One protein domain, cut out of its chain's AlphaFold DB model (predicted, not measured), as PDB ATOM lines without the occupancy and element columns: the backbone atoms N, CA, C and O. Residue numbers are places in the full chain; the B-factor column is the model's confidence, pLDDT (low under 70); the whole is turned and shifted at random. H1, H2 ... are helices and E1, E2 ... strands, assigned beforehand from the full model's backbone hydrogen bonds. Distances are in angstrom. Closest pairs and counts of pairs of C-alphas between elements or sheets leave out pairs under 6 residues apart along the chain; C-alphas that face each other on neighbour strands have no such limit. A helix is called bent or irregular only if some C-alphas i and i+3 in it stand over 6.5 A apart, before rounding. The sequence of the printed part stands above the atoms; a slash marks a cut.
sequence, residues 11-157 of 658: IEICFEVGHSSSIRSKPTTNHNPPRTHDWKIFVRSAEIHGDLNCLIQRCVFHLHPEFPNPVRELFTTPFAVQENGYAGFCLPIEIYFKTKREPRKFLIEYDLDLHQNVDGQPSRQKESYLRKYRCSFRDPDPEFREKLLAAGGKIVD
ATOM      1  N   ILE A  11     -37.860 -56.020 -35.604       94.12
ATOM      2  CA  ILE A  11     -37.044 -56.553 -34.510       94.12
ATOM      3  C   ILE A  11     -37.432 -55.833 -33.226       94.12
ATOM      4  O   ILE A  11     -37.276 -54.617 -33.104       94.12
ATOM      5  N   GLU A  12     -37.941 -56.594 -32.265       94.12
ATOM      6  CA  GLU A  12     -38.343 -56.089 -30.957       94.12
ATOM      7  C   GLU A  12     -37.267 -56.386 -29.917       94.12
ATOM      8  O   GLU A  12     -36.783 -57.512 -29.814       94.12
ATOM      9  N   ILE A  13     -36.907 -55.390 -29.114       93.62
ATOM     10  CA  ILE A  13     -36.004 -55.551 -27.975       93.62
ATOM     11  C   ILE A  13     -36.673 -55.060 -26.693       93.62
ATOM     12  O   ILE A  13     -37.416 -54.077 -26.693       93.62
ATOM     13  N   CYS A  14     -36.403 -55.759 -25.592       93.31
ATOM     14  CA  CYS A  14     -36.946 -55.450 -24.279       93.31
ATOM     15  C   CYS A  14     -35.840 -54.959 -23.338       93.31
ATOM     16  O   CYS A  14     -34.859 -55.661 -23.086       93.31
ATOM     17  N   PHE A  15     -36.035 -53.772 -22.775       93.50
ATOM     18  CA  PHE A  15     -35.224 -53.219 -21.696       93.50
ATOM     19  C   PHE A  15     -35.909 -53.461 -20.354       93.50
ATOM     20  O   PHE A  15     -37.135 -53.464 -20.253       93.50
ATOM     21  N   GLU A  16     -35.114 -53.617 -19.307       93.75
ATOM     22  CA  GLU A  16     -35.570 -53.621 -17.924       93.75
ATOM     23  C   GLU A  16     -35.061 -52.372 -17.221       93.75
ATOM     24  O   GLU A  16     -33.850 -52.157 -17.128       93.75
ATOM     25  N   VAL A  17     -35.989 -51.573 -16.698       94.94
ATOM     26  CA  VAL A  17     -35.681 -50.449 -15.812       94.94
ATOM     27  C   VAL A  17     -36.203 -50.779 -14.426       94.94
ATOM     28  O   VAL A  17     -37.368 -51.140 -14.258       94.94
ATOM     29  N   GLY A  18     -35.343 -50.675 -13.425       94.06
ATOM     30  CA  GLY A  18     -35.695 -50.964 -12.042       94.06
ATOM     31  C   GLY A  18     -34.916 -50.082 -11.089       94.06
ATOM     32  O   GLY A  18     -33.835 -49.595 -11.420       94.06
ATOM     33  N   HIS A  19     -35.458 -49.889  -9.893       94.31
ATOM     34  CA  HIS A  19     -34.746 -49.225  -8.817       94.31
ATOM     35  C   HIS A  19     -34.863 -50.012  -7.511       94.31
ATOM     36  O   HIS A  19     -35.824 -50.750  -7.296       94.31
ATOM     37  N   SER A  20     -33.890 -49.820  -6.628       90.69
ATOM     38  CA  SER A  20     -33.928 -50.257  -5.233       90.69
ATOM     39  C   SER A  20     -33.730 -49.047  -4.328       90.69
ATOM     40  O   SER A  20     -32.768 -48.300  -4.528       90.69
ATOM     41  N   SER A  21     -34.596 -48.869  -3.335       89.88
ATOM     42  CA  SER A  21     -34.475 -47.850  -2.291       89.88
ATOM     43  C   SER A  21     -34.356 -48.507  -0.909       89.88
ATOM     44  O   SER A  21     -34.857 -49.609  -0.681       89.88
ATOM     45  N   SER A  22     -33.641 -47.855   0.005       87.56
ATOM     46  CA  SER A  22     -33.448 -48.305   1.386       87.56
ATOM     47  C   SER A  22     -33.436 -47.108   2.331       87.56
ATOM     48  O   SER A  22     -32.629 -46.190   2.161       87.56
ATOM     49  N   ILE A  23     -34.320 -47.123   3.329       88.56
ATOM     50  CA  ILE A  23     -34.355 -46.111   4.387       88.56
ATOM     51  C   ILE A  23     -33.078 -46.178   5.240       88.56
ATOM     52  O   ILE A  23     -32.562 -47.255   5.544       88.56
ATOM     53  N   ARG A  24     -32.544 -45.014   5.609       85.06
ATOM     54  CA  ARG A  24     -31.323 -44.874   6.410       85.06
ATOM     55  C   ARG A  24     -31.669 -44.886   7.894       85.06
ATOM     56  O   ARG A  24     -32.546 -44.145   8.326       85.06
ATOM     57  N   SER A  25     -30.912 -45.640   8.691       84.25
ATOM     58  CA  SER A  25     -31.047 -45.659  10.159       84.25
ATOM     59  C   SER A  25     -30.762 -44.301  10.815       84.25
ATOM     60  O   SER A  25     -31.261 -44.024  11.902       84.25
ATOM     61  N   LYS A  26     -29.977 -43.440  10.152       84.31
ATOM     62  CA  LYS A  26     -29.773 -42.031  10.510       84.31
ATOM     63  C   LYS A  26     -29.890 -41.159   9.247       84.31
ATOM     64  O   LYS A  26     -29.105 -41.360   8.310       84.31
ATOM     65  N   PRO A  27     -30.840 -40.203   9.186       83.25
ATOM     66  CA  PRO A  27     -30.918 -39.228   8.100       83.25
ATOM     67  C   PRO A  27     -29.636 -38.395   7.984       83.25
ATOM     68  O   PRO A  27     -28.939 -38.161   8.971       83.25
ATOM     69  N   THR A  28     -29.311 -37.931   6.779       83.50
ATOM     70  CA  THR A  28     -28.072 -37.178   6.535       83.50
ATOM     71  C   THR A  28     -28.225 -35.714   6.953       83.50
ATOM     72  O   THR A  28     -28.725 -34.899   6.177       83.50
ATOM     73  N   THR A  29     -27.751 -35.377   8.158       80.12
ATOM     74  CA  THR A  29     -27.854 -34.049   8.803       80.12
ATOM     75  C   THR A  29     -27.236 -32.898   8.000       80.12
ATOM     76  O   THR A  29     -27.631 -31.751   8.166       80.12
ATOM     77  N   ASN A  30     -26.287 -33.189   7.105       82.62
ATOM     78  CA  ASN A  30     -25.582 -32.186   6.296       82.62
ATOM     79  C   ASN A  30     -26.429 -31.615   5.138       82.62
ATOM     80  O   ASN A  30     -25.941 -30.782   4.375       82.62
ATOM     81  N   HIS A  31     -27.675 -32.069   4.976       77.69
ATOM     82  CA  HIS A  31     -28.623 -31.549   3.993       77.69
ATOM     83  C   HIS A  31     -29.889 -31.042   4.687       77.69
ATOM     84  O   HIS A  31     -30.337 -31.617   5.677       77.69
ATOM     85  N   ASN A  32     -30.485 -29.992   4.127       78.75
ATOM     86  CA  ASN A  32     -31.798 -29.495   4.515       78.75
ATOM     87  C   ASN A  32     -32.686 -29.427   3.254       78.75
ATOM     88  O   ASN A  32     -32.357 -28.639   2.364       78.75
ATOM     89  N   PRO A  33     -33.752 -30.241   3.136       83.62
ATOM     90  CA  PRO A  33     -34.168 -31.290   4.076       83.62
ATOM     91  C   PRO A  33     -33.150 -32.451   4.174       83.62
ATOM     92  O   PRO A  33     -32.387 -32.696   3.232       83.62
ATOM     93  N   PRO A  34     -33.118 -33.186   5.302       87.25
ATOM     94  CA  PRO A  34     -32.177 -34.282   5.505       87.25
ATOM     95  C   PRO A  34     -32.508 -35.469   4.597       87.25
ATOM     96  O   PRO A  34     -33.658 -35.892   4.487       87.25
ATOM     97  N   ARG A  35     -31.487 -36.049   3.956       90.00
ATOM     98  CA  ARG A  35     -31.666 -37.209   3.062       90.00
ATOM     99  C   ARG A  35     -31.969 -38.463   3.895       90.00
ATOM    100  O   ARG A  35     -31.157 -38.848   4.737       90.00
ATOM    101  N   THR A  36     -33.128 -39.083   3.676       92.06
ATOM    102  CA  THR A  36     -33.662 -40.201   4.483       92.06
ATOM    103  C   THR A  36     -33.485 -41.574   3.840       92.06
ATOM    104  O   THR A  36     -33.490 -42.567   4.559       92.06
ATOM    105  N   HIS A  37     -33.291 -41.656   2.522       92.12
ATOM    106  CA  HIS A  37     -33.118 -42.917   1.794       92.12
ATOM    107  C   HIS A  37     -31.873 -42.872   0.908       92.12
ATOM    108  O   HIS A  37     -31.642 -41.877   0.217       92.12
ATOM    109  N   ASP A  38     -31.128 -43.975   0.865       92.00
ATOM    110  CA  ASP A  38     -30.216 -44.277  -0.241       92.00
ATOM    111  C   ASP A  38     -30.998 -45.028  -1.330       92.00
ATOM    112  O   ASP A  38     -31.855 -45.864  -1.026       92.00
ATOM    113  N   TRP A  39     -30.746 -44.724  -2.602       93.88
ATOM    114  CA  TRP A  39     -31.460 -45.336  -3.722       93.88
ATOM    115  C   TRP A  39     -30.579 -45.517  -4.956       93.88
ATOM    116  O   TRP A  39     -29.578 -44.828  -5.156       93.88
ATOM    117  N   LYS A  40     -30.963 -46.472  -5.806       94.69
ATOM    118  CA  LYS A  40     -30.261 -46.811  -7.045       94.69
ATOM    119  C   LYS A  40     -31.244 -47.163  -8.154       94.69
ATOM    120  O   LYS A  40     -31.970 -48.140  -8.014       94.69
ATOM    121  N   ILE A  41     -31.215 -46.413  -9.252       96.31
ATOM    122  CA  ILE A  41     -31.943 -46.665 -10.510       96.31
ATOM    123  C   ILE A  41     -31.004 -47.354 -11.511       96.31
ATOM    124  O   ILE A  41     -29.806 -47.057 -11.536       96.31
ATOM    125  N   PHE A  42     -31.510 -48.269 -12.339       95.44
ATOM    126  CA  PHE A  42     -30.734 -48.924 -13.396       95.44
ATOM    127  C   PHE A  42     -31.553 -49.236 -14.654       95.44
ATOM    128  O   PHE A  42     -32.755 -49.478 -14.580       95.44
ATOM    129  N   VAL A  43     -30.859 -49.310 -15.793       95.12
ATOM    130  CA  VAL A  43     -31.330 -49.850 -17.078       95.12
ATOM    131  C   VAL A  43     -30.456 -51.055 -17.455       95.12
ATOM    132  O   VAL A  43     -29.225 -50.977 -17.407       95.12
ATOM    133  N   ARG A  44     -31.074 -52.174 -17.842       92.38
ATOM    134  CA  ARG A  44     -30.403 -53.403 -18.316       92.38
ATOM    135  C   ARG A  44     -31.187 -54.067 -19.455       92.38
ATOM    136  O   ARG A  44     -32.314 -53.663 -19.734       92.38
ATOM    137  N   SER A  45     -30.609 -55.066 -20.132       89.88
ATOM    138  CA  SER A  45     -31.388 -55.890 -21.072       89.88
ATOM    139  C   SER A  45     -32.365 -56.760 -20.280       89.88
ATOM    140  O   SER A  45     -32.034 -57.206 -19.180       89.88
ATOM    141  N   ALA A  46     -33.557 -57.000 -20.825       88.25
ATOM    142  CA  ALA A  46     -34.488 -57.980 -20.269       88.25
ATOM    143  C   ALA A  46     -34.064 -59.434 -20.565       88.25
ATOM    144  O   ALA A  46     -34.648 -60.356 -19.998       88.25
ATOM    145  N   GLU A  47     -33.077 -59.633 -21.448       84.75
ATOM    146  CA  GLU A  47     -32.519 -60.936 -21.815       84.75
ATOM    147  C   GLU A  47     -31.175 -61.196 -21.123       84.75
ATOM    148  O   GLU A  47     -30.307 -60.323 -21.054       84.75
ATOM    149  N   ILE A  48     -30.981 -62.432 -20.652       72.00
ATOM    150  CA  ILE A  48     -29.883 -62.834 -19.748       72.00
ATOM    151  C   ILE A  48     -28.485 -62.589 -20.351       72.00
ATOM    152  O   ILE A  48     -27.536 -62.308 -19.617       72.00
ATOM    153  N   HIS A  49     -28.365 -62.667 -21.679       65.94
ATOM    154  CA  HIS A  49     -27.097 -62.570 -22.414       65.94
ATOM    155  C   HIS A  49     -26.978 -61.318 -23.301       65.94
ATOM    156  O   HIS A  49     -26.010 -61.195 -24.046       65.94
ATOM    157  N   GLY A  50     -27.942 -60.392 -23.241       74.50
ATOM    158  CA  GLY A  50     -27.976 -59.225 -24.123       74.50
ATOM    159  C   GLY A  50     -26.968 -58.140 -23.735       74.50
ATOM    160  O   GLY A  50     -27.228 -57.363 -22.812       74.50
ATOM    161  N   ASP A  51     -25.846 -58.033 -24.456       79.62
ATOM    162  CA  ASP A  51     -24.901 -56.930 -24.250       79.62
ATOM    163  C   ASP A  51     -25.445 -55.616 -24.822       79.62
ATOM    164  O   ASP A  51     -25.381 -55.342 -26.021       79.62
ATOM    165  N   LEU A  52     -25.925 -54.749 -23.934       90.19
ATOM    166  CA  LEU A  52     -26.382 -53.421 -24.322       90.19
ATOM    167  C   LEU A  52     -25.255 -52.494 -24.810       90.19
ATOM    168  O   LEU A  52     -25.572 -51.491 -25.448       90.19
ATOM    169  N   ASN A  53     -23.967 -52.781 -24.566       90.19
ATOM    170  CA  ASN A  53     -22.884 -51.909 -25.045       90.19
ATOM    171  C   ASN A  53     -22.755 -51.911 -26.572       90.19
ATOM    172  O   ASN A  53     -22.347 -50.893 -27.137       90.19
ATOM    173  N   CYS A  54     -23.109 -52.996 -27.267       90.06
ATOM    174  CA  CYS A  54     -23.105 -52.995 -28.732       90.06
ATOM    175  C   CYS A  54     -24.199 -52.074 -29.317       90.06
ATOM    176  O   CYS A  54     -23.975 -51.417 -30.335       90.06
ATOM    177  N   LEU A  55     -25.346 -51.964 -28.634       93.81
ATOM    178  CA  LEU A  55     -26.551 -51.282 -29.112       93.81
ATOM    179  C   LEU A  55     -26.688 -49.831 -28.632       93.81
ATOM    180  O   LEU A  55     -27.056 -48.955 -29.415       93.81
ATOM    181  N   ILE A  56     -26.435 -49.565 -27.352       95.25
ATOM    182  CA  ILE A  56     -26.670 -48.263 -26.716       95.25
ATOM    183  C   ILE A  56     -25.429 -47.378 -26.867       95.25
ATOM    184  O   ILE A  56     -24.297 -47.811 -26.647       95.25
ATOM    185  N   GLN A  57     -25.636 -46.120 -27.258       95.62
ATOM    186  CA  GLN A  57     -24.603 -45.084 -27.306       95.62
ATOM    187  C   GLN A  57     -24.392 -44.451 -25.928       95.62
ATOM    188  O   GLN A  57     -23.252 -44.235 -25.527       95.62
ATOM    189  N   ARG A  58     -25.494 -44.144 -25.236       96.94
ATOM    190  CA  ARG A  58     -25.537 -43.624 -23.865       96.94
ATOM    191  C   ARG A  58     -26.945 -43.783 -23.284       96.94
ATOM    192  O   ARG A  58     -27.919 -43.739 -24.034       96.94
ATOM    193  N   CYS A  59     -27.046 -43.880 -21.966       98.00
ATOM    194  CA  CYS A  59     -28.277 -43.618 -21.224       98.00
ATOM    195  C   CYS A  59     -28.139 -42.280 -20.492       98.00
ATOM    196  O   CYS A  59     -27.104 -42.026 -19.871       98.00
ATOM    197  N   VAL A  60     -29.170 -41.443 -20.548       98.44
ATOM    198  CA  VAL A  60     -29.261 -40.177 -19.810       98.44
ATOM    199  C   VAL A  60     -30.350 -40.313 -18.754       98.44
ATOM    200  O   VAL A  60     -31.459 -40.722 -19.078       98.44
ATOM    201  N   PHE A  61     -30.043 -39.982 -17.505       98.56
ATOM    202  CA  PHE A  61     -30.992 -39.967 -16.393       98.56
ATOM    203  C   PHE A  61     -31.197 -38.516 -15.958       98.56
ATOM    204  O   PHE A  61     -30.234 -37.847 -15.573       98.56
ATOM    205  N   HIS A  62     -32.434 -38.032 -16.015       98.25
ATOM    206  CA  HIS A  62     -32.805 -36.687 -15.583       98.25
ATOM    207  C   HIS A  62     -33.304 -36.750 -14.135       98.25
ATOM    208  O   HIS A  62     -34.453 -37.096 -13.867       98.25
ATOM    209  N   LEU A  63     -32.406 -36.462 -13.194       98.00
ATOM    210  CA  LEU A  63     -32.716 -36.362 -11.770       98.00
ATOM    211  C   LEU A  63     -33.466 -35.054 -11.461       98.00
ATOM    212  O   LEU A  63     -33.448 -34.112 -12.255       98.00
ATOM    213  N   HIS A  64     -34.082 -34.972 -10.277       96.50
ATOM    214  CA  HIS A  64     -34.696 -33.733  -9.789       96.50
ATOM    215  C   HIS A  64     -33.665 -32.573  -9.764       96.50
ATOM    216  O   HIS A  64     -32.509 -32.823  -9.410       96.50
ATOM    217  N   PRO A  65     -34.021 -31.312 -10.100       95.25
ATOM    218  CA  PRO A  65     -33.048 -30.213 -10.235       95.25
ATOM    219  C   PRO A  65     -32.223 -29.870  -8.982       95.25
ATOM    220  O   PRO A  65     -31.193 -29.213  -9.095       95.25
ATOM    221  N   GLU A  66     -32.647 -30.323  -7.801       91.62
ATOM    222  CA  GLU A  66     -31.904 -30.206  -6.534       91.62
ATOM    223  C   GLU A  66     -30.651 -31.098  -6.467       91.62
ATOM    224  O   GLU A  66     -29.775 -30.881  -5.626       91.62
ATOM    225  N   PHE A  67     -30.548 -32.124  -7.318       94.50
ATOM    226  CA  PHE A  67     -29.357 -32.966  -7.379       94.50
ATOM    227  C   PHE A  67     -28.218 -32.228  -8.095       94.50
ATOM    228  O   PHE A  67     -28.419 -31.727  -9.202       94.50
ATOM    229  N   PRO A  68     -26.991 -32.201  -7.536       93.19
ATOM    230  CA  PRO A  68     -25.848 -31.612  -8.222       93.19
ATOM    231  C   PRO A  68     -25.586 -32.375  -9.525       93.19
ATOM    232  O   PRO A  68     -25.508 -33.606  -9.520       93.19
ATOM    233  N   ASN A  69     -25.454 -31.648 -10.639       96.12
ATOM    234  CA  ASN A  69     -25.437 -32.205 -11.997       96.12
ATOM    235  C   ASN A  69     -26.654 -33.127 -12.243       96.12
ATOM    236  O   ASN A  69     -26.489 -34.347 -12.302       96.12
ATOM    237  N   PRO A  70     -27.885 -32.587 -12.345       97.31
ATOM    238  CA  PRO A  70     -29.100 -33.404 -12.346       97.31
ATOM    239  C   PRO A  70     -29.247 -34.255 -13.617       97.31
ATOM    240  O   PRO A  70     -29.879 -35.303 -13.583       97.31
ATOM    241  N   VAL A  71     -28.621 -33.862 -14.730       98.31
ATOM    242  CA  VAL A  71     -28.513 -34.696 -15.935       98.31
ATOM    243  C   VAL A  71     -27.284 -35.598 -15.805       98.31
ATOM    244  O   VAL A  71     -26.152 -35.113 -15.796       98.31
ATOM    245  N   ARG A  72     -27.496 -36.915 -15.695       97.94
ATOM    246  CA  ARG A  72     -26.435 -37.928 -15.550       97.94
ATOM    247  C   ARG A  72     -26.325 -38.759 -16.828       97.94
ATOM    248  O   ARG A  72     -27.240 -39.515 -17.142       97.94
ATOM    249  N   GLU A  73     -25.206 -38.652 -17.543       98.12
ATOM    250  CA  GLU A  73     -24.953 -39.428 -18.766       98.12
ATOM    251  C   GLU A  73     -24.010 -40.611 -18.515       98.12
ATOM    252  O   GLU A  73     -22.932 -40.442 -17.945       98.12
ATOM    253  N   LEU A  74     -24.395 -41.805 -18.971       97.12
ATOM    254  CA  LEU A  74     -23.627 -43.046 -18.836       97.12
ATOM    255  C   LEU A  74     -23.444 -43.708 -20.208       97.12
ATOM    256  O   LEU A  74     -24.422 -44.024 -20.881       97.12
ATOM    257  N   PHE A  75     -22.194 -43.944 -20.616       95.94
ATOM    258  CA  PHE A  75     -21.835 -44.405 -21.971       95.94
ATOM    259  C   PHE A  75     -21.629 -45.927 -22.098       95.94
ATOM    260  O   PHE A  75     -21.562 -46.448 -23.211       95.94
ATOM    261  N   THR A  76     -21.546 -46.646 -20.976       91.62
ATOM    262  CA  THR A  76     -21.317 -48.100 -20.910       91.62
ATOM    263  C   THR A  76     -22.133 -48.741 -19.789       91.62
ATOM    264  O   THR A  76     -22.502 -48.072 -18.821       91.62
ATOM    265  N   THR A  77     -22.377 -50.050 -19.877       89.56
ATOM    266  CA  THR A  77     -22.979 -50.813 -18.775       89.56
ATOM    267  C   THR A  77     -22.041 -50.878 -17.554       89.56
ATOM    268  O   THR A  77     -20.820 -50.869 -17.719       89.56
ATOM    269  N   PRO A  78     -22.576 -50.983 -16.320       92.50
ATOM    270  CA  PRO A  78     -23.992 -50.910 -15.962       92.50
ATOM    271  C   PRO A  78     -24.531 -49.474 -16.047       92.50
ATOM    272  O   PRO A  78     -24.004 -48.567 -15.411       92.50
ATOM    273  N   PHE A  79     -25.632 -49.280 -16.779       96.00
ATOM    274  CA  PHE A  79     -26.329 -47.994 -16.843       96.00
ATOM    275  C   PHE A  79     -27.130 -47.793 -15.551       96.00
ATOM    276  O   PHE A  79     -28.326 -48.078 -15.506       96.00
ATOM    277  N   ALA A  80     -26.465 -47.382 -14.472       95.88
ATOM    278  CA  ALA A  80     -27.071 -47.215 -13.158       95.88
ATOM    279  C   ALA A  80     -26.581 -45.947 -12.451       95.88
ATOM    280  O   ALA A  80     -25.386 -45.660 -12.437       95.88
ATOM    281  N   VAL A  81     -27.504 -45.237 -11.803       97.12
ATOM    282  CA  VAL A  81     -27.215 -44.080 -10.945       97.12
ATOM    283  C   VAL A  81     -27.578 -44.447  -9.511       97.12
ATOM    284  O   VAL A  81     -28.641 -45.015  -9.267       97.12
ATOM    285  N   GLN A  82     -26.691 -44.133  -8.569       96.62
ATOM    286  CA  GLN A  82     -26.906 -44.301  -7.133       96.62
ATOM    287  C   GLN A  82     -26.701 -42.953  -6.439       96.62
ATOM    288  O   GLN A  82     -25.740 -42.246  -6.736       96.62
ATOM    289  N   GLU A  83     -27.621 -42.606  -5.550       95.81
ATOM    290  CA  GLU A  83     -27.757 -41.301  -4.896       95.81
ATOM    291  C   GLU A  83     -28.473 -41.476  -3.546       95.81
ATOM    292  O   GLU A  83     -28.868 -42.583  -3.169       95.81
ATOM    293  N   ASN A  84     -28.678 -40.377  -2.820       93.62
ATOM    294  CA  ASN A  84     -29.612 -40.343  -1.697       93.62
ATOM    295  C   ASN A  84     -30.537 -39.129  -1.738       93.62
ATOM    296  O   ASN A  84     -30.201 -38.076  -2.270       93.62
ATOM    297  N   GLY A  85     -31.730 -39.285  -1.172       93.06
ATOM    298  CA  GLY A  85     -32.794 -38.286  -1.222       93.06
ATOM    299  C   GLY A  85     -33.791 -38.446  -0.081       93.06
ATOM    300  O   GLY A  85     -33.593 -39.250   0.829       93.06
ATOM    301  N   TYR A  86     -34.851 -37.644  -0.122       91.88
ATOM    302  CA  TYR A  86     -35.898 -37.608   0.905       91.88
ATOM    303  C   TYR A  86     -37.310 -37.866   0.354       91.88
ATOM    304  O   TYR A  86     -38.187 -38.271   1.110       91.88
ATOM    305  N   ALA A  87     -37.516 -37.672  -0.953       92.44
ATOM    306  CA  ALA A  87     -38.774 -37.889  -1.659       92.44
ATOM    307  C   ALA A  87     -38.541 -38.636  -2.983       92.44
ATOM    308  O   ALA A  87     -37.452 -38.565  -3.562       92.44
ATOM    309  N   GLY A  88     -39.567 -39.356  -3.438       93.06
ATOM    310  CA  GLY A  88     -39.620 -39.937  -4.780       93.06
ATOM    311  C   GLY A  88     -40.015 -38.907  -5.841       93.06
ATOM    312  O   GLY A  88     -40.554 -37.852  -5.502       93.06
ATOM    313  N   PHE A  89     -39.740 -39.192  -7.115       95.94
ATOM    314  CA  PHE A  89     -40.034 -38.278  -8.225       95.94
ATOM    315  C   PHE A  89     -40.132 -38.997  -9.583       95.94
ATOM    316  O   PHE A  89     -39.580 -40.080  -9.778       95.94
ATOM    317  N   CYS A  90     -40.803 -38.363 -10.549       96.12
ATOM    318  CA  CYS A  90     -40.789 -38.801 -11.945       96.12
ATOM    319  C   CYS A  90     -39.435 -38.450 -12.583       96.12
ATOM    320  O   CYS A  90     -39.062 -37.281 -12.664       96.12
ATOM    321  N   LEU A  91     -38.710 -39.474 -13.024       97.12
ATOM    322  CA  LEU A  91     -37.336 -39.458 -13.512       97.12
ATOM    323  C   LEU A  91     -37.341 -39.838 -15.010       97.12
ATOM    324  O   LEU A  91     -37.453 -41.024 -15.340       97.12
ATOM    325  N   PRO A  92     -37.240 -38.865 -15.935       98.25
ATOM    326  CA  PRO A  92     -37.079 -39.145 -17.358       98.25
ATOM    327  C   PRO A  92     -35.738 -39.830 -17.654       98.25
ATOM    328  O   PRO A  92     -34.680 -39.384 -17.200       98.25
ATOM    329  N   ILE A  93     -35.772 -40.898 -18.448       98.44
ATOM    330  CA  ILE A  93     -34.597 -41.646 -18.899       98.44
ATOM    331  C   ILE A  93     -34.584 -41.664 -20.426       98.44
ATOM    332  O   ILE A  93     -35.538 -42.125 -21.053       98.44
ATOM    333  N   GLU A  94     -33.489 -41.211 -21.035       98.12
ATOM    334  CA  GLU A  94     -33.284 -41.273 -22.484       98.12
ATOM    335  C   GLU A  94     -32.254 -42.349 -22.835       98.12
ATOM    336  O   GLU A  94     -31.075 -42.238 -22.493       98.12
ATOM    337  N   ILE A  95     -32.677 -43.380 -23.561       97.50
ATOM    338  CA  ILE A  95     -31.785 -44.403 -24.110       97.50
ATOM    339  C   ILE A  95     -31.437 -44.010 -25.546       97.50
ATOM    340  O   ILE A  95     -32.303 -44.051 -26.416       97.50
ATOM    341  N   TYR A  96     -30.184 -43.645 -25.815       97.25
ATOM    342  CA  TYR A  96     -29.700 -43.326 -27.163       97.25
ATOM    343  C   TYR A  96     -29.104 -44.559 -27.837       97.25
ATOM    344  O   TYR A  96     -28.272 -45.250 -27.247       97.25
ATOM    345  N   PHE A  97     -29.460 -44.808 -29.095       96.25
ATOM    346  CA  PHE A  97     -29.029 -45.991 -29.842       96.25
ATOM    347  C   PHE A  97     -27.877 -45.695 -30.814       96.25
ATOM    348  O   PHE A  97     -27.800 -44.618 -31.402       96.25
ATOM    349  N   LYS A  98     -27.011 -46.686 -31.058       93.94
ATOM    350  CA  LYS A  98     -25.912 -46.664 -32.047       93.94
ATOM    351  C   LYS A  98     -26.430 -46.860 -33.484       93.94
ATOM    352  O   LYS A  98     -25.959 -47.740 -34.211       93.94
ATOM    353  N   THR A  99     -27.407 -46.036 -33.863       92.56
ATOM    354  CA  THR A  99     -28.112 -46.016 -35.155       92.56
ATOM    355  C   THR A  99     -27.913 -44.687 -35.889       92.56
ATOM    356  O   THR A  99     -27.581 -43.664 -35.289       92.56
ATOM    357  N   LYS A 100     -28.120 -44.699 -37.209       88.81
ATOM    358  CA  LYS A 100     -28.095 -43.507 -38.076       88.81
ATOM    359  C   LYS A 100     -29.513 -43.046 -38.437       88.81
ATOM    360  O   LYS A 100     -29.737 -41.837 -38.550       88.81
ATOM    361  N   ARG A 101     -30.460 -43.982 -38.573       88.00
ATOM    362  CA  ARG A 101     -31.896 -43.735 -38.796       88.00
ATOM    363  C   ARG A 101     -32.652 -43.486 -37.485       88.00
ATOM    364  O   ARG A 101     -32.083 -43.580 -36.402       88.00
ATOM    365  N   GLU A 102     -33.923 -43.121 -37.595       85.81
ATOM    366  CA  GLU A 102     -34.827 -42.946 -36.455       85.81
ATOM    367  C   GLU A 102     -35.593 -44.248 -36.138       85.81
ATOM    368  O   GLU A 102     -35.761 -45.072 -37.039       85.81
ATOM    369  N   PRO A 103     -36.033 -44.466 -34.881       87.94
ATOM    370  CA  PRO A 103     -35.844 -43.602 -33.711       87.94
ATOM    371  C   PRO A 103     -34.408 -43.666 -33.158       87.94
ATOM    372  O   PRO A 103     -33.862 -44.737 -32.902       87.94
ATOM    373  N   ARG A 104     -33.787 -42.494 -32.948       92.25
ATOM    374  CA  ARG A 104     -32.411 -42.383 -32.415       92.25
ATOM    375  C   ARG A 104     -32.323 -42.489 -30.893       92.25
ATOM    376  O   ARG A 104     -31.260 -42.823 -30.366       92.25
ATOM    377  N   LYS A 105     -33.423 -42.197 -30.196       94.31
ATOM    378  CA  LYS A 105     -33.562 -42.362 -28.749       94.31
ATOM    379  C   LYS A 105     -34.921 -42.961 -28.396       94.31
ATOM    380  O   LYS A 105     -35.883 -42.772 -29.137       94.31
ATOM    381  N   PHE A 106     -34.989 -43.627 -27.253       95.25
ATOM    382  CA  PHE A 106     -36.216 -44.083 -26.608       95.25
ATOM    383  C   PHE A 106     -36.347 -43.369 -25.259       95.25
ATOM    384  O   PHE A 106     -35.393 -43.357 -24.479       95.25
ATOM    385  N   LEU A 107     -37.495 -42.735 -25.013       96.50
ATOM    386  CA  LEU A 107     -37.781 -41.990 -23.786       96.50
ATOM    387  C   LEU A 107     -38.620 -42.857 -22.843       96.50
ATOM    388  O   LEU A 107     -39.608 -43.457 -23.260       96.50
ATOM    389  N   ILE A 108     -38.234 -42.895 -21.573       96.06
ATOM    390  CA  ILE A 108     -38.948 -43.589 -20.504       96.06
ATOM    391  C   ILE A 108     -39.228 -42.588 -19.389       96.06
ATOM    392  O   ILE A 108     -38.300 -42.068 -18.776       96.06
ATOM    393  N   GLU A 109     -40.499 -42.366 -19.071       95.94
ATOM    394  CA  GLU A 109     -40.886 -41.727 -17.814       95.94
ATOM    395  C   GLU A 109     -40.923 -42.808 -16.727       95.94
ATOM    396  O   GLU A 109     -41.805 -43.675 -16.709       95.94
ATOM    397  N   TYR A 110     -39.910 -42.816 -15.859       95.81
ATOM    398  CA  TYR A 110     -39.828 -43.751 -14.743       95.81
ATOM    399  C   TYR A 110     -40.280 -43.063 -13.456       95.81
ATOM    400  O   TYR A 110     -39.870 -41.950 -13.158       95.81
ATOM    401  N   ASP A 111     -41.114 -43.727 -12.670       94.00
ATOM    402  CA  ASP A 111     -41.582 -43.219 -11.382       94.00
ATOM    403  C   ASP A 111     -40.759 -43.888 -10.271       94.00
ATOM    404  O   ASP A 111     -40.807 -45.111 -10.106       94.00
ATOM    405  N   LEU A 112     -39.913 -43.087  -9.612       94.19
ATOM    406  CA  LEU A 112     -38.966 -43.502  -8.578       94.19
ATOM    407  C   LEU A 112     -39.601 -43.285  -7.200       94.19
ATOM    408  O   LEU A 112     -39.442 -42.213  -6.613       94.19
ATOM    409  N   ASP A 113     -40.304 -44.284  -6.672       90.81
ATOM    410  CA  ASP A 113     -40.921 -44.221  -5.348       90.81
ATOM    411  C   ASP A 113     -39.956 -44.623  -4.210       90.81
ATOM    412  O   ASP A 113     -39.131 -45.527  -4.328       90.81
ATOM    413  N   LEU A 114     -40.044 -43.930  -3.069       89.38
ATOM    414  CA  LEU A 114     -39.274 -44.248  -1.860       89.38
ATOM    415  C   LEU A 114     -40.223 -44.826  -0.806       89.38
ATOM    416  O   LEU A 114     -41.120 -44.128  -0.327       89.38
ATOM    417  N   HIS A 115     -40.053 -46.105  -0.461       80.56
ATOM    418  CA  HIS A 115     -40.922 -46.778   0.511       80.56
ATOM    419  C   HIS A 115     -40.509 -46.427   1.937       80.56
ATOM    420  O   HIS A 115     -39.455 -46.842   2.409       80.56
ATOM    421  N   GLN A 116     -41.377 -45.691   2.629       71.88
ATOM    422  CA  GLN A 116     -41.249 -45.448   4.062       71.88
ATOM    423  C   GLN A 116     -41.645 -46.705   4.847       71.88
ATOM    424  O   GLN A 116     -42.613 -47.386   4.497       71.88
ATOM    425  N   ASN A 117     -40.937 -46.983   5.943       62.22
ATOM    426  CA  ASN A 117     -41.278 -48.072   6.856       62.22
ATOM    427  C   ASN A 117     -42.458 -47.658   7.743       62.22
ATOM    428  O   ASN A 117     -42.268 -47.074   8.808       62.22
ATOM    429  N   VAL A 118     -43.673 -47.956   7.287       55.28
ATOM    430  CA  VAL A 118     -44.908 -47.739   8.047       55.28
ATOM    431  C   VAL A 118     -45.124 -48.900   9.032       55.28
ATOM    432  O   VAL A 118     -45.055 -50.070   8.654       55.28
ATOM    433  N   ASP A 119     -45.380 -48.552  10.294       52.97
ATOM    434  CA  ASP A 119     -45.911 -49.403  11.371       52.97
ATOM    435  C   ASP A 119     -45.140 -50.692  11.711       52.97
ATOM    436  O   ASP A 119     -45.725 -51.764  11.875       52.97
ATOM    437  N   GLY A 120     -43.813 -50.599  11.858       52.44
ATOM    438  CA  GLY A 120     -42.989 -51.617  12.539       52.44
ATOM    439  C   GLY A 120     -42.883 -52.985  11.848       52.44
ATOM    440  O   GLY A 120     -42.113 -53.837  12.289       52.44
ATOM    441  N   GLN A 121     -43.603 -53.192  10.743       51.34
ATOM    442  CA  GLN A 121     -43.376 -54.296   9.822       51.34
ATOM    443  C   GLN A 121     -41.889 -54.311   9.435       51.34
ATOM    444  O   GLN A 121     -41.346 -53.247   9.111       51.34
ATOM    445  N   PRO A 122     -41.220 -55.481   9.390       49.38
ATOM    446  CA  PRO A 122     -39.926 -55.547   8.739       49.38
ATOM    447  C   PRO A 122     -40.134 -55.055   7.312       49.38
ATOM    448  O   PRO A 122     -41.012 -55.558   6.600       49.38
ATOM    449  N   SER A 123     -39.350 -54.063   6.893       52.84
ATOM    450  CA  SER A 123     -39.343 -53.625   5.506       52.84
ATOM    451  C   SER A 123     -38.982 -54.825   4.651       52.84
ATOM    452  O   SER A 123     -37.805 -55.172   4.541       52.84
ATOM    453  N   ARG A 124     -40.004 -55.463   4.061       50.41
ATOM    454  CA  ARG A 124     -39.838 -56.411   2.965       50.41
ATOM    455  C   ARG A 124     -39.079 -55.630   1.919       50.41
ATOM    456  O   ARG A 124     -39.655 -54.752   1.283       50.41
ATOM    457  N   GLN A 125     -37.779 -55.884   1.861       52.28
ATOM    458  CA  GLN A 125     -36.809 -55.121   1.103       52.28
ATOM    459  C   GLN A 125     -37.203 -55.317  -0.357       52.28
ATOM    460  O   GLN A 125     -36.958 -56.376  -0.920       52.28
ATOM    461  N   LYS A 126     -38.012 -54.390  -0.889       52.75
ATOM    462  CA  LYS A 126     -38.932 -54.687  -1.994       52.75
ATOM    463  C   LYS A 126     -38.168 -54.607  -3.303       52.75
ATOM    464  O   LYS A 126     -38.206 -53.605  -4.012       52.75
ATOM    465  N   GLU A 127     -37.406 -55.662  -3.547       49.69
ATOM    466  CA  GLU A 127     -36.434 -55.775  -4.618       49.69
ATOM    467  C   GLU A 127     -37.046 -55.407  -5.963       49.69
ATOM    468  O   GLU A 127     -37.852 -56.139  -6.529       49.69
ATOM    469  N   SER A 128     -36.580 -54.276  -6.490       58.31
ATOM    470  CA  SER A 128     -36.794 -53.834  -7.858       58.31
ATOM    471  C   SER A 128     -38.260 -53.649  -8.264       58.31
ATOM    472  O   SER A 128     -38.925 -54.587  -8.705       58.31
ATOM    473  N   TYR A 129     -38.713 -52.391  -8.333       72.31
ATOM    474  CA  TYR A 129     -39.849 -52.009  -9.191       72.31
ATOM    475  C   TYR A 129     -39.456 -52.158 -10.677       72.31
ATOM    476  O   TYR A 129     -39.197 -51.190 -11.393       72.31
ATOM    477  N   LEU A 130     -39.329 -53.412 -11.116       87.94
ATOM    478  CA  LEU A 130     -38.791 -53.831 -12.405       87.94
ATOM    479  C   LEU A 130     -39.865 -53.693 -13.486       87.94
ATOM    480  O   LEU A 130     -40.766 -54.525 -13.601       87.94
ATOM    481  N   ARG A 131     -39.770 -52.634 -14.285       91.19
ATOM    482  CA  ARG A 131     -40.660 -52.360 -15.415       91.19
ATOM    483  C   ARG A 131     -39.948 -52.792 -16.704       91.19
ATOM    484  O   ARG A 131     -38.808 -52.389 -16.951       91.19
ATOM    485  N   LYS A 132     -40.594 -53.644 -17.510       92.31
ATOM    486  CA  LYS A 132     -40.100 -54.049 -18.837       92.31
ATOM    487  C   LYS A 132     -40.648 -53.083 -19.891       92.31
ATOM    488  O   LYS A 132     -41.854 -52.867 -19.941       92.31
ATOM    489  N   TYR A 133     -39.779 -52.551 -20.743       93.69
ATOM    490  CA  TYR A 133     -40.129 -51.641 -21.835       93.69
ATOM    491  C   TYR A 133     -39.722 -52.262 -23.166       93.69
ATOM    492  O   TYR A 133     -38.564 -52.639 -23.341       93.69
ATOM    493  N   ARG A 134     -40.664 -52.368 -24.106       92.94
ATOM    494  CA  ARG A 134     -40.431 -52.937 -25.438       92.94
ATOM    495  C   ARG A 134     -40.257 -51.821 -26.465       92.94
ATOM    496  O   ARG A 134     -41.072 -50.905 -26.511       92.94
ATOM    497  N   CYS A 135     -39.222 -51.926 -27.291       92.44
ATOM    498  CA  CYS A 135     -38.957 -51.033 -28.413       92.44
ATOM    499  C   CYS A 135     -38.875 -51.862 -29.700       92.44
ATOM    500  O   CYS A 135     -38.141 -52.852 -29.748       92.44
ATOM    501  N   SER A 136     -39.624 -51.468 -30.727       92.44
ATOM    502  CA  SER A 136     -39.821 -52.254 -31.950       92.44
ATOM    503  C   SER A 136     -39.277 -51.484 -33.153       92.44
ATOM    504  O   SER A 136     -39.741 -50.385 -33.453       92.44
ATOM    505  N   PHE A 137     -38.279 -52.043 -33.835       92.94
ATOM    506  CA  PHE A 137     -37.601 -51.415 -34.969       92.94
ATOM    507  C   PHE A 137     -37.998 -52.106 -36.269       92.94
ATOM    508  O   PHE A 137     -37.732 -53.294 -36.446       92.94
ATOM    509  N   ARG A 138     -38.618 -51.361 -37.185       92.56
ATOM    510  CA  ARG A 138     -39.016 -51.846 -38.511       92.56
ATOM    511  C   ARG A 138     -37.928 -51.544 -39.539       92.56
ATOM    512  O   ARG A 138     -37.471 -50.407 -39.619       92.56
ATOM    513  N   ASP A 139     -37.559 -52.551 -40.325       91.25
ATOM    514  CA  ASP A 139     -36.527 -52.491 -41.371       91.25
ATOM    515  C   ASP A 139     -35.197 -51.830 -40.913       91.25
ATOM    516  O   ASP A 139     -34.728 -50.872 -41.536       91.25
ATOM    517  N   PRO A 140     -34.592 -52.257 -39.783       92.69
ATOM    518  CA  PRO A 140     -33.375 -51.640 -39.250       92.69
ATOM    519  C   PRO A 140     -32.171 -51.789 -40.199       92.69
ATOM    520  O   PRO A 140     -32.036 -52.787 -40.900       92.69
ATOM    521  N   ASP A 141     -31.248 -50.815 -40.184       92.12
ATOM    522  CA  ASP A 141     -29.994 -50.894 -40.961       92.12
ATOM    523  C   ASP A 141     -29.254 -52.208 -40.663       92.12
ATOM    524  O   ASP A 141     -29.196 -52.572 -39.492       92.12
ATOM    525  N   PRO A 142     -28.609 -52.896 -41.627       92.88
ATOM    526  CA  PRO A 142     -27.923 -54.167 -41.363       92.88
ATOM    527  C   PRO A 142     -26.914 -54.113 -40.197       92.88
ATOM    528  O   PRO A 142     -26.876 -55.011 -39.361       92.88
ATOM    529  N   GLU A 143     -26.175 -53.003 -40.076       93.12
ATOM    530  CA  GLU A 143     -25.240 -52.714 -38.971       93.12
ATOM    531  C   GLU A 143     -25.943 -52.522 -37.608       93.12
ATOM    532  O   GLU A 143     -25.333 -52.662 -36.549       93.12
ATOM    533  N   PHE A 144     -27.219 -52.135 -37.609       94.56
ATOM    534  CA  PHE A 144     -28.034 -51.912 -36.413       94.56
ATOM    535  C   PHE A 144     -28.887 -53.137 -36.057       94.56
ATOM    536  O   PHE A 144     -29.001 -53.478 -34.884       94.56
ATOM    537  N   ARG A 145     -29.384 -53.859 -37.067       93.75
ATOM    538  CA  ARG A 145     -29.976 -55.198 -36.984       93.75
ATOM    539  C   ARG A 145     -29.077 -56.155 -36.209       93.75
ATOM    540  O   ARG A 145     -29.536 -56.790 -35.268       93.75
ATOM    541  N   GLU A 146     -27.795 -56.229 -36.569       93.69
ATOM    542  CA  GLU A 146     -26.825 -57.088 -35.882       93.69
ATOM    543  C   GLU A 146     -26.700 -56.731 -34.390       93.69
ATOM    544  O   GLU A 146     -26.802 -57.611 -33.537       93.69
ATOM    545  N   LYS A 147     -26.598 -55.435 -34.061       93.88
ATOM    546  CA  LYS A 147     -26.547 -54.938 -32.672       93.88
ATOM    547  C   LYS A 147     -27.839 -55.212 -31.899       93.88
ATOM    548  O   LYS A 147     -27.775 -55.530 -30.717       93.88
ATOM    549  N   LEU A 148     -29.005 -55.098 -32.539       93.81
ATOM    550  CA  LEU A 148     -30.291 -55.426 -31.917       93.81
ATOM    551  C   LEU A 148     -30.339 -56.905 -31.533       93.81
ATOM    552  O   LEU A 148     -30.626 -57.214 -30.381       93.81
ATOM    553  N   LEU A 149     -30.006 -57.805 -32.462       92.31
ATOM    554  CA  LEU A 149     -29.997 -59.250 -32.212       92.31
ATOM    555  C   LEU A 149     -28.949 -59.634 -31.149       92.31
ATOM    556  O   LEU A 149     -29.268 -60.371 -30.219       92.31
ATOM    557  N   ALA A 150     -27.738 -59.070 -31.212       90.81
ATOM    558  CA  ALA A 150     -26.683 -59.287 -30.213       90.81
ATOM    559  C   ALA A 150     -27.055 -58.776 -28.802       90.81
ATOM    560  O   ALA A 150     -26.636 -59.351 -27.798       90.81
ATOM    561  N   ALA A 151     -27.885 -57.733 -28.707       90.75
ATOM    562  CA  ALA A 151     -28.410 -57.208 -27.446       90.75
ATOM    563  C   ALA A 151     -29.640 -57.974 -26.899       90.75
ATOM    564  O   ALA A 151     -30.180 -57.593 -25.854       90.75
ATOM    565  N   GLY A 152     -30.073 -59.055 -27.563       91.00
ATOM    566  CA  GLY A 152     -31.230 -59.877 -27.175       91.00
ATOM    567  C   GLY A 152     -32.541 -59.530 -27.895       91.00
ATOM    568  O   GLY A 152     -33.608 -59.983 -27.480       91.00
ATOM    569  N   GLY A 153     -32.487 -58.724 -28.955       93.12
ATOM    570  CA  GLY A 153     -33.632 -58.440 -29.817       93.12
ATOM    571  C   GLY A 153     -34.120 -59.684 -30.565       93.12
ATOM    572  O   GLY A 153     -33.335 -60.559 -30.933       93.12
ATOM    573  N   LYS A 154     -35.431 -59.760 -30.798       92.56
ATOM    574  CA  LYS A 154     -36.114 -60.897 -31.425       92.56
ATOM    575  C   LYS A 154     -36.801 -60.443 -32.703       92.56
ATOM    576  O   LYS A 154     -37.463 -59.408 -32.719       92.56
ATOM    577  N   ILE A 155     -36.639 -61.225 -33.766       93.12
ATOM    578  CA  ILE A 155     -37.368 -61.027 -35.020       93.12
ATOM    579  C   ILE A 155     -38.835 -61.371 -34.759       93.12
ATOM    580  O   ILE A 155     -39.135 -62.421 -34.189       93.12
ATOM    581  N   VAL A 156     -39.735 -60.480 -35.161       91.06
ATOM    582  CA  VAL A 156     -41.183 -60.667 -35.101       91.06
ATOM    583  C   VAL A 156     -41.712 -60.566 -36.523       91.06
ATOM    584  O   VAL A 156     -41.579 -59.526 -37.170       91.06
ATOM    585  N   ASP A 157     -42.294 -61.661 -37.013       78.44
ATOM    586  CA  ASP A 157     -42.797 -61.741 -38.381       78.44
ATOM    587  C   ASP A 157     -43.944 -60.748 -38.602       78.44
ATOM    588  O   ASP A 157     -45.064 -60.911 -38.107       78.44
TER     589      ASP A 157
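This is residues 11 to 157 of the 658 residues of the protein "Hypothetical protein" of Adineta ricciae (UniProt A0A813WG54). An elongated sandwich of two twisted sheets, one built round the long bent strand E1 with E2, E5, E8 and E9, the other made of E4, E3, E6 and E7. Two short helices, H1 and H2, touch each other near one end of it, and at the opposite end lie the turn from E1 to E2 and part of the long stretch of residues 113 to 130, which has no named element. The printed part has 147 residues with two named helices and nine named strands, in the order E1 E2 H1 E3 E4 E5 E6 E7 E8 H2 E9, and is mostly strand. The first sheet is branched, its neighbour pairs antiparallel; the second runs E4 E3 E6 E7, all antiparallel. The whole is only just compact, close to loose, with a radius of gyration of the C-alphas of 17.4 A, and spans 54 by 32 by 20 A.

E1, residues 11 to 28, starts at C-alpha 11 (-37.044, -56.553, -34.510), is 46.3 A long and bends by 98 degrees at residue 25. E2 is residues 35 to 45, 30.5 A; E5 79 to 85; E8 131 to 138, 23.2 A; E9 154 to 156, with C-alpha 156 at (-41.183, -60.667, -35.101). In the other sheet, E4 is residues 71 to 74, E3 56 to 62, E6 89 to 97, 25.5 A, and E7 105 to 112, 20.9 A. H1 is residues 52 to 55 and H2 142 to 150.

E2 and E9 lie on one side of E1, E8 on the other side. E1 and E2 form a hairpin, with N 20 and O 40 at 2.9 A. Within hydrogen-bond range are N 13 and O 135, 2.9 A, across E1 and E8; N 12 and O 154, 2.9 A, across E1 and E9; and N 41 and O 81, 2.9 A, across E2 and E5. The two sheets make a sandwich, two sheets face to face, the parts that face each other 8.9 A centre to centre and the strands of the one at 28 degrees to those of the other. In the second, N 61 and O 72, 2.9 A, lie across the hairpin E3 and E4, N 60 and O 94, 2.8 A, across E3 and E6, and N 93 and O 108, 2.8 A, across the hairpin E6 and E7. H2 is on the branched sheet at a height of 9.6 A, over E1 and only just over E8, with 3 of its C-alphas there; it runs slantwise to the strands, at 50 degrees to E1 on the local plane. H1 and H2 touch, closest at the C-alphas of Leu 55 and Lys 147, 5.1 A. H2 has 4 of 5 O i to N i+4 pairs within hydrogen-bond range; H1 is too short for one.

The C-alphas farthest apart, of Thr 29 and Asp 157, are 56.7 A apart. The printed part has no cut, and E7 to E8 is the long link. Residue 49 and residues 117 to 128 are under pLDDT 70.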